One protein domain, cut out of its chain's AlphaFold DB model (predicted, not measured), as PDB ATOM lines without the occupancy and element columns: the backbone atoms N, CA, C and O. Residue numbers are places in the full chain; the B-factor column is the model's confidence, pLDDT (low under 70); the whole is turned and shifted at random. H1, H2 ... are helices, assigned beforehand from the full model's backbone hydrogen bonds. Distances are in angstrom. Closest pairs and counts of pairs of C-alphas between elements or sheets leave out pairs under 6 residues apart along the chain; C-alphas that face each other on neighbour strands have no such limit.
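This is residues 44 to 95 of the 242 residues of an uncharacterized protein of Nippostrongylus brasiliensis (UniProt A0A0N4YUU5). Two helices of equal residue count, H1 and H3, meet at a steep angle, and two short helices pack on H3: H2 at the corner where H3 begins, H4 on residues 78 to 82 farther along. Two stretches stick out, residues 54 to 59 with the last residues of H1, and residues 83 to 88 after the body of H3. The printed part has 52 residues with four named helices, in the order H1, H2, H3, H4, and no named strand; the class is all helix. The whole is compact, with a radius of gyration of the C-alphas of 10.4 A, and spans 28 by 24 by 17 A.

H1, residues 44 to 56, touches H3, residues 71 to 83, with residues 46 to 50 alone; the closest C-alphas are those of Leu 46 and Val 73, 6.4 A apart. They run opposite ways at a steep tilt of 54 degrees. H2, residues 66 to 69, and H3 only just touch, with 3 pairs of C-alphas within 8 A, and only at the corner; their closest C-alphas, of Met 67 and Tyr 74, are 5.5 A apart. H4, residues 90 to 94, touches H3, the hub, and their closest C-alphas, of Val 78 and Tyr 91, are 6.1 A apart. H1 is apart from H2 and H4, and H2 from H4. In H1, H3 and H4 each O i to N i+4 pair is within hydrogen-bond range; H2 is too short for such a pair.

H1 begins at C-alpha 44 (142.927, 81.998, 55.841) and is 18.7 A long from first to last C-alpha. H2 measures 5.0 A, H3 17.7 A and H4 6.1 A, ending at C-alpha 94 (147.780, 93.124, 71.822).

The C-alphas farthest apart, of Ser 56 and Ala 85, are 28.0 A apart. The printed part has no cut and no long link. Mean pLDDT of the printed part is 85.2; residues 85 to 89, 91 to 93 and 95 are under 70.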
ATOM      1  N   LEU A  44     144.221  82.684  55.800       90.31
ATOM      2  CA  LEU A  44     142.927  81.998  55.841       90.31
ATOM      3  C   LEU A  44     142.814  81.074  57.054       90.31
ATOM      4  O   LEU A  44     141.782  81.058  57.718       90.31
ATOM      5  N   VAL A  45     143.884  80.333  57.351       95.75
ATOM      6  CA  VAL A  45     143.941  79.485  58.546       95.75
ATOM      7  C   VAL A  45     143.922  80.369  59.788       95.75
ATOM      8  O   VAL A  45     143.101  80.142  60.665       95.75
ATOM      9  N   LEU A  46     144.719  81.444  59.822       94.50
ATOM     10  CA  LEU A  46     144.721  82.388  60.941       94.50
ATOM     11  C   LEU A  46     143.336  82.979  61.195       94.50
ATOM     12  O   LEU A  46     142.906  83.038  62.342       94.50
ATOM     13  N   ARG A  47     142.624  83.382  60.139       94.06
ATOM     14  CA  ARG A  47     141.251  83.875  60.264       94.06
ATOM     15  C   ARG A  47     140.353  82.849  60.957       94.06
ATOM     16  O   ARG A  47     139.664  83.212  61.902       94.06
ATOM     17  N   ARG A  48     140.388  81.587  60.517       96.69
ATOM     18  CA  ARG A  48     139.594  80.507  61.121       96.69
ATOM     19  C   ARG A  48     139.945  80.296  62.596       96.69
ATOM     20  O   ARG A  48     139.040  80.146  63.413       96.69
ATOM     21  N   GLU A  49     141.232  80.287  62.938       96.50
ATOM     22  CA  GLU A  49     141.684  80.110  64.324       96.50
ATOM     23  C   GLU A  49     141.225  81.273  65.219       96.50
ATOM     24  O   GLU A  49     140.728  81.044  66.319       96.50
ATOM     25  N   VAL A  50     141.298  82.518  64.729       94.62
ATOM     26  CA  VAL A  50     140.791  83.702  65.448       94.62
ATOM     27  C   VAL A  50     139.272  83.640  65.626       94.62
ATOM     28  O   VAL A  50     138.780  83.895  66.722       94.62
ATOM     29  N   GLU A  51     138.520  83.287  64.579       95.69
ATOM     30  CA  GLU A  51     137.058  83.134  64.654       95.69
ATOM     31  C   GLU A  51     136.663  82.055  65.679       95.69
ATOM     32  O   GLU A  51     135.748  82.263  66.472       95.69
ATOM     33  N   THR A  52     137.393  80.936  65.714       96.25
ATOM     34  CA  THR A  52     137.165  79.835  66.667       96.25
ATOM     35  C   THR A  52     137.479  80.250  68.107       96.25
ATOM     36  O   THR A  52     136.708  79.949  69.023       96.25
ATOM     37  N   LEU A  53     138.581  80.978  68.306       95.88
ATOM     38  CA  LEU A  53     138.972  81.520  69.605       95.88
ATOM     39  C   LEU A  53     137.899  82.471  70.152       95.88
ATOM     40  O   LEU A  53     137.437  82.290  71.273       95.88
ATOM     41  N   LEU A  54     137.447  83.427  69.336       94.56
ATOM     42  CA  LEU A  54     136.442  84.419  69.735       94.56
ATOM     43  C   LEU A  54     135.040  83.830  69.927       94.56
ATOM     44  O   LEU A  54     134.262  84.359  70.717       94.56
ATOM     45  N   ALA A  55     134.710  82.745  69.221       95.69
ATOM     46  CA  ALA A  55     133.469  82.010  69.449       95.69
ATOM     47  C   ALA A  55     133.459  81.299  70.813       95.69
ATOM     48  O   ALA A  55     132.393  81.111  71.396       95.69
ATOM     49  N   SER A  56     134.638  80.911  71.309       94.75
ATOM     50  CA  SER A  56     134.798  80.247  72.607       94.75
ATOM     51  C   SER A  56     134.911  81.260  73.751       94.75
ATOM     52  O   SER A  56     134.268  81.095  74.783       94.75
ATOM     53  N   ASP A  57     135.696  82.319  73.553       94.19
ATOM     54  CA  ASP A  57     135.863  83.426  74.491       94.19
ATOM     55  C   ASP A  57     136.002  84.757  73.734       94.19
ATOM     56  O   ASP A  57     137.031  85.068  73.128       94.19
ATOM     57  N   LEU A  58     134.956  85.581  73.819       91.38
ATOM     58  CA  LEU A  58     134.901  86.893  73.174       91.38
ATOM     59  C   LEU A  58     135.988  87.856  73.688       91.38
ATOM     60  O   LEU A  58     136.354  88.807  72.991       91.38
ATOM     61  N   TRP A  59     136.509  87.626  74.895       90.31
ATOM     62  CA  TRP A  59     137.520  88.466  75.531       90.31
ATOM     63  C   TRP A  59     138.937  87.912  75.401       90.31
ATOM     64  O   TRP A  59     139.862  88.565  75.884       90.31
ATOM     65  N   ALA A  60     139.136  86.797  74.690       90.50
ATOM     66  CA  ALA A  60     140.431  86.128  74.583       90.50
ATOM     67  C   ALA A  60     141.565  87.068  74.136       90.50
ATOM     68  O   ALA A  60     142.670  87.011  74.661       90.50
ATOM     69  N   LEU A  61     141.299  87.999  73.209       86.88
ATOM     70  CA  LEU A  61     142.303  88.968  72.734       86.88
ATOM     71  C   LEU A  61     142.712  90.021  73.780       86.88
ATOM     72  O   LEU A  61     143.695  90.728  73.565       86.88
ATOM     73  N   LYS A  62     141.956  90.165  74.874       85.69
ATOM     74  CA  LYS A  62     142.295  91.035  76.010       85.69
ATOM     75  C   LYS A  62     143.077  90.301  77.099       85.69
ATOM     76  O   LYS A  62     143.583  90.971  77.997       85.69
ATOM     77  N   ASP A  63     143.153  88.970  77.049       87.25
ATOM     78  CA  ASP A  63     143.931  88.193  78.011       87.25
ATOM     79  C   ASP A  63     145.420  88.560  77.877       87.25
ATOM     80  O   ASP A  63     146.003  88.348  76.808       87.25
ATOM     81  N   PRO A  64     146.075  89.086  78.931       84.50
ATOM     82  CA  PRO A  64     147.503  89.391  78.886       84.50
ATOM     83  C   PRO A  64     148.371  88.148  78.630       84.50
ATOM     84  O   PRO A  64     149.513  88.281  78.190       84.50
ATOM     85  N   ASN A  65     147.838  86.945  78.864       88.38
ATOM     86  CA  ASN A  65     148.537  85.680  78.655       88.38
ATOM     87  C   ASN A  65     148.248  85.039  77.290       88.38
ATOM     88  O   ASN A  65     148.713  83.928  77.035       88.38
ATOM     89  N   ILE A  66     147.551  85.714  76.367       89.69
ATOM     90  CA  ILE A  66     147.244  85.141  75.045       89.69
ATOM     91  C   ILE A  66     148.501  84.681  74.281       89.69
ATOM     92  O   ILE A  66     148.462  83.703  73.534       89.69
ATOM     93  N   MET A  67     149.641  85.344  74.506       88.19
ATOM     94  CA  MET A  67     150.920  84.976  73.892       88.19
ATOM     95  C   MET A  67     151.431  83.592  74.324       88.19
ATOM     96  O   MET A  67     152.198  82.981  73.580       88.19
ATOM     97  N   THR A  68     151.017  83.102  75.498       88.62
ATOM     98  CA  THR A  68     151.383  81.781  76.031       88.62
ATOM     99  C   THR A  68     150.255  80.764  75.881       88.62
ATOM    100  O   THR A  68     150.538  79.607  75.579       88.62
ATOM    101  N   THR A  69     148.991  81.172  76.031       91.06
ATOM    102  CA  THR A  69     147.832  80.272  75.902       91.06
ATOM    103  C   THR A  69     147.521  79.931  74.443       91.06
ATOM    104  O   THR A  69     147.216  78.781  74.134       91.06
ATOM    105  N   HIS A  70     147.668  80.897  73.528       92.50
ATOM    106  CA  HIS A  70     147.385  80.745  72.095       92.50
ATOM    107  C   HIS A  70     148.529  81.300  71.221       92.50
ATOM    108  O   HIS A  70     148.309  82.178  70.376       92.50
ATOM    109  N   PRO A  71     149.764  80.778  71.363       91.88
ATOM    110  CA  PRO A  71     150.954  81.347  70.730       91.88
ATOM    111  C   PRO A  71     150.848  81.390  69.200       91.88
ATOM    112  O   PRO A  71     151.238  82.380  68.581       91.88
ATOM    113  N   VAL A  72     150.273  80.356  68.572       92.56
ATOM    114  CA  VAL A  72     150.103  80.298  67.107       92.56
ATOM    115  C   VAL A  72     149.242  81.449  66.599       92.56
ATOM    116  O   VAL A  72     149.635  82.121  65.645       92.56
ATOM    117  N   VAL A  73     148.110  81.716  67.249       93.12
ATOM    118  CA  VAL A  73     147.212  82.814  66.872       93.12
ATOM    119  C   VAL A  73     147.892  84.155  67.119       93.12
ATOM    120  O   VAL A  73     147.972  84.976  66.204       93.12
ATOM    121  N   TYR A  74     148.431  84.353  68.323       91.44
ATOM    122  CA  TYR A  74     149.031  85.616  68.736       91.44
ATOM    123  C   TYR A  74     150.184  86.042  67.821       91.44
ATOM    124  O   TYR A  74     150.127  87.105  67.199       91.44
ATOM    125  N   TRP A  75     151.211  85.202  67.671       88.88
ATOM    126  CA  TRP A  75     152.425  85.575  66.942       88.88
ATOM    127  C   TRP A  75     152.185  85.741  65.438       88.88
ATOM    128  O   TRP A  75     152.758  86.649  64.830       88.88
ATOM    129  N   ASN A  76     151.293  84.948  64.833       90.56
ATOM    130  CA  ASN A  76     150.913  85.154  63.432       90.56
ATOM    131  C   ASN A  76     150.089  86.440  63.255       90.56
ATOM    132  O   ASN A  76     150.311  87.165  62.285       90.56
ATOM    133  N   LEU A  77     149.187  86.771  64.185       89.81
ATOM    134  CA  LEU A  77     148.422  88.019  64.139       89.81
ATOM    135  C   LEU A  77     149.352  89.234  64.231       89.81
ATOM    136  O   LEU A  77     149.319  90.102  63.360       89.81
ATOM    137  N   VAL A  78     150.246  89.248  65.220       85.69
ATOM    138  CA  VAL A  78     151.288  90.275  65.376       85.69
ATOM    139  C   VAL A  78     152.132  90.383  64.096       85.69
ATOM    140  O   VAL A  78     152.370  91.493  63.612       85.69
ATOM    141  N   PHE A  79     152.521  89.250  63.497       84.38
ATOM    142  CA  PHE A  79     153.266  89.214  62.237       84.38
ATOM    143  C   PHE A  79     152.511  89.866  61.079       84.38
ATOM    144  O   PHE A  79     153.051  90.776  60.448       84.38
ATOM    145  N   TYR A  80     151.275  89.452  60.793       84.06
ATOM    146  CA  TYR A  80     150.522  90.003  59.664       84.06
ATOM    147  C   TYR A  80     150.150  91.468  59.874       84.06
ATOM    148  O   TYR A  80     150.348  92.259  58.954       84.06
ATOM    149  N   LEU A  81     149.663  91.842  61.062       80.69
ATOM    150  CA  LEU A  81     149.271  93.224  61.356       80.69
ATOM    151  C   LEU A  81     150.443  94.190  61.150       80.69
ATOM    152  O   LEU A  81     150.275  95.228  60.507       80.69
ATOM    153  N   ARG A  82     151.639  93.817  61.623       76.06
ATOM    154  CA  ARG A  82     152.849  94.624  61.441       76.06
ATOM    155  C   ARG A  82     153.353  94.592  59.998       76.06
ATOM    156  O   ARG A  82     153.657  95.639  59.438       76.06
ATOM    157  N   ARG A  83     153.448  93.412  59.373       74.75
ATOM    158  CA  ARG A  83     154.046  93.268  58.029       74.75
ATOM    159  C   ARG A  83     153.193  93.868  56.913       74.75
ATOM    160  O   ARG A  83     153.757  94.315  55.916       74.75
ATOM    161  N   LEU A  84     151.871  93.864  57.067       73.25
ATOM    162  CA  LEU A  84     150.929  94.430  56.097       73.25
ATOM    163  C   LEU A  84     150.605  95.908  56.356       73.25
ATOM    164  O   LEU A  84     149.848  96.480  55.578       73.25
ATOM    165  N   ALA A  85     151.137  96.511  57.429       69.19
ATOM    166  CA  ALA A  85     150.814  97.881  57.841       69.19
ATOM    167  C   ALA A  85     149.300  98.150  57.875       69.19
ATOM    168  O   ALA A  85     148.831  99.195  57.421       69.19
ATOM    169  N   LEU A  86     148.521  97.173  58.354       65.81
ATOM    170  CA  LEU A  86     147.067  97.301  58.351       65.81
ATOM    171  C   LEU A  86     146.669  98.511  59.210       65.81
ATOM    172  O   LEU A  86     147.235  98.680  60.293       65.81
ATOM    173  N   PRO A  87     145.702  99.338  58.770       60.22
ATOM    174  CA  PRO A  87     145.246 100.514  59.506       60.22
ATOM    175  C   PRO A  87     144.392 100.078  60.703       60.22
ATOM    176  O   PRO A  87     143.172 100.220  60.718       60.22
ATOM    177  N   THR A  88     145.026  99.463  61.694       65.38
ATOM    178  CA  THR A  88     144.373  98.946  62.888       65.38
ATOM    179  C   THR A  88     145.223  99.201  64.120       65.38
ATOM    180  O   THR A  88     146.427  98.951  64.142       65.38
ATOM    181  N   HIS A  89     144.567  99.657  65.182       69.25
ATOM    182  CA  HIS A  89     145.181  99.805  66.498       69.25
ATOM    183  C   HIS A  89     145.359  98.463  67.218       69.25
ATOM    184  O   HIS A  89     146.009  98.413  68.258       69.25
ATOM    185  N   LEU A  90     144.838  97.365  66.653       71.69
ATOM    186  CA  LEU A  90     144.860  96.045  67.278       71.69
ATOM    187  C   LEU A  90     146.280  95.594  67.633       71.69
ATOM    188  O   LEU A  90     146.487  95.111  68.738       71.69
ATOM    189  N   TYR A  91     147.264  95.813  66.754       69.56
ATOM    190  CA  TYR A  91     148.668  95.488  67.042       69.56
ATOM    191  C   TYR A  91     149.183  96.221  68.287       69.56
ATOM    192  O   TYR A  91     149.824  95.609  69.137       69.56
ATOM    193  N   MET A  92     148.861  97.512  68.422       68.00
ATOM    194  CA  MET A  92     149.266  98.312  69.582       68.00
ATOM    195  C   MET A  92     148.603  97.828  70.873       68.00
ATOM    196  O   MET A  92     149.188  97.971  71.942       68.00
ATOM    197  N   TRP A  93     147.391  97.279  70.782       69.81
ATOM    198  CA  TRP A  93     146.642  96.791  71.937       69.81
ATOM    199  C   TRP A  93     147.116  95.419  72.406       69.81
ATOM    200  O   TRP A  93     147.243  95.206  73.606       69.81
ATOM    201  N   ILE A  94     147.401  94.502  71.476       71.94
ATOM    202  CA  ILE A  94     147.780  93.124  71.822       71.94
ATOM    203  C   ILE A  94     149.284  92.963  72.074       71.94
ATOM    204  O   ILE A  94     149.689  92.014  72.738       71.94
ATOM    205  N   ALA A  95     150.130  93.850  71.542       67.31
ATOM    206  CA  ALA A  95     151.584  93.718  71.618       67.31
ATOM    207  C   ALA A  95     152.267  95.060  71.935       67.31
ATOM    208  O   ALA A  95     152.782  95.732  71.031       67.31
TER     209      ALA A  95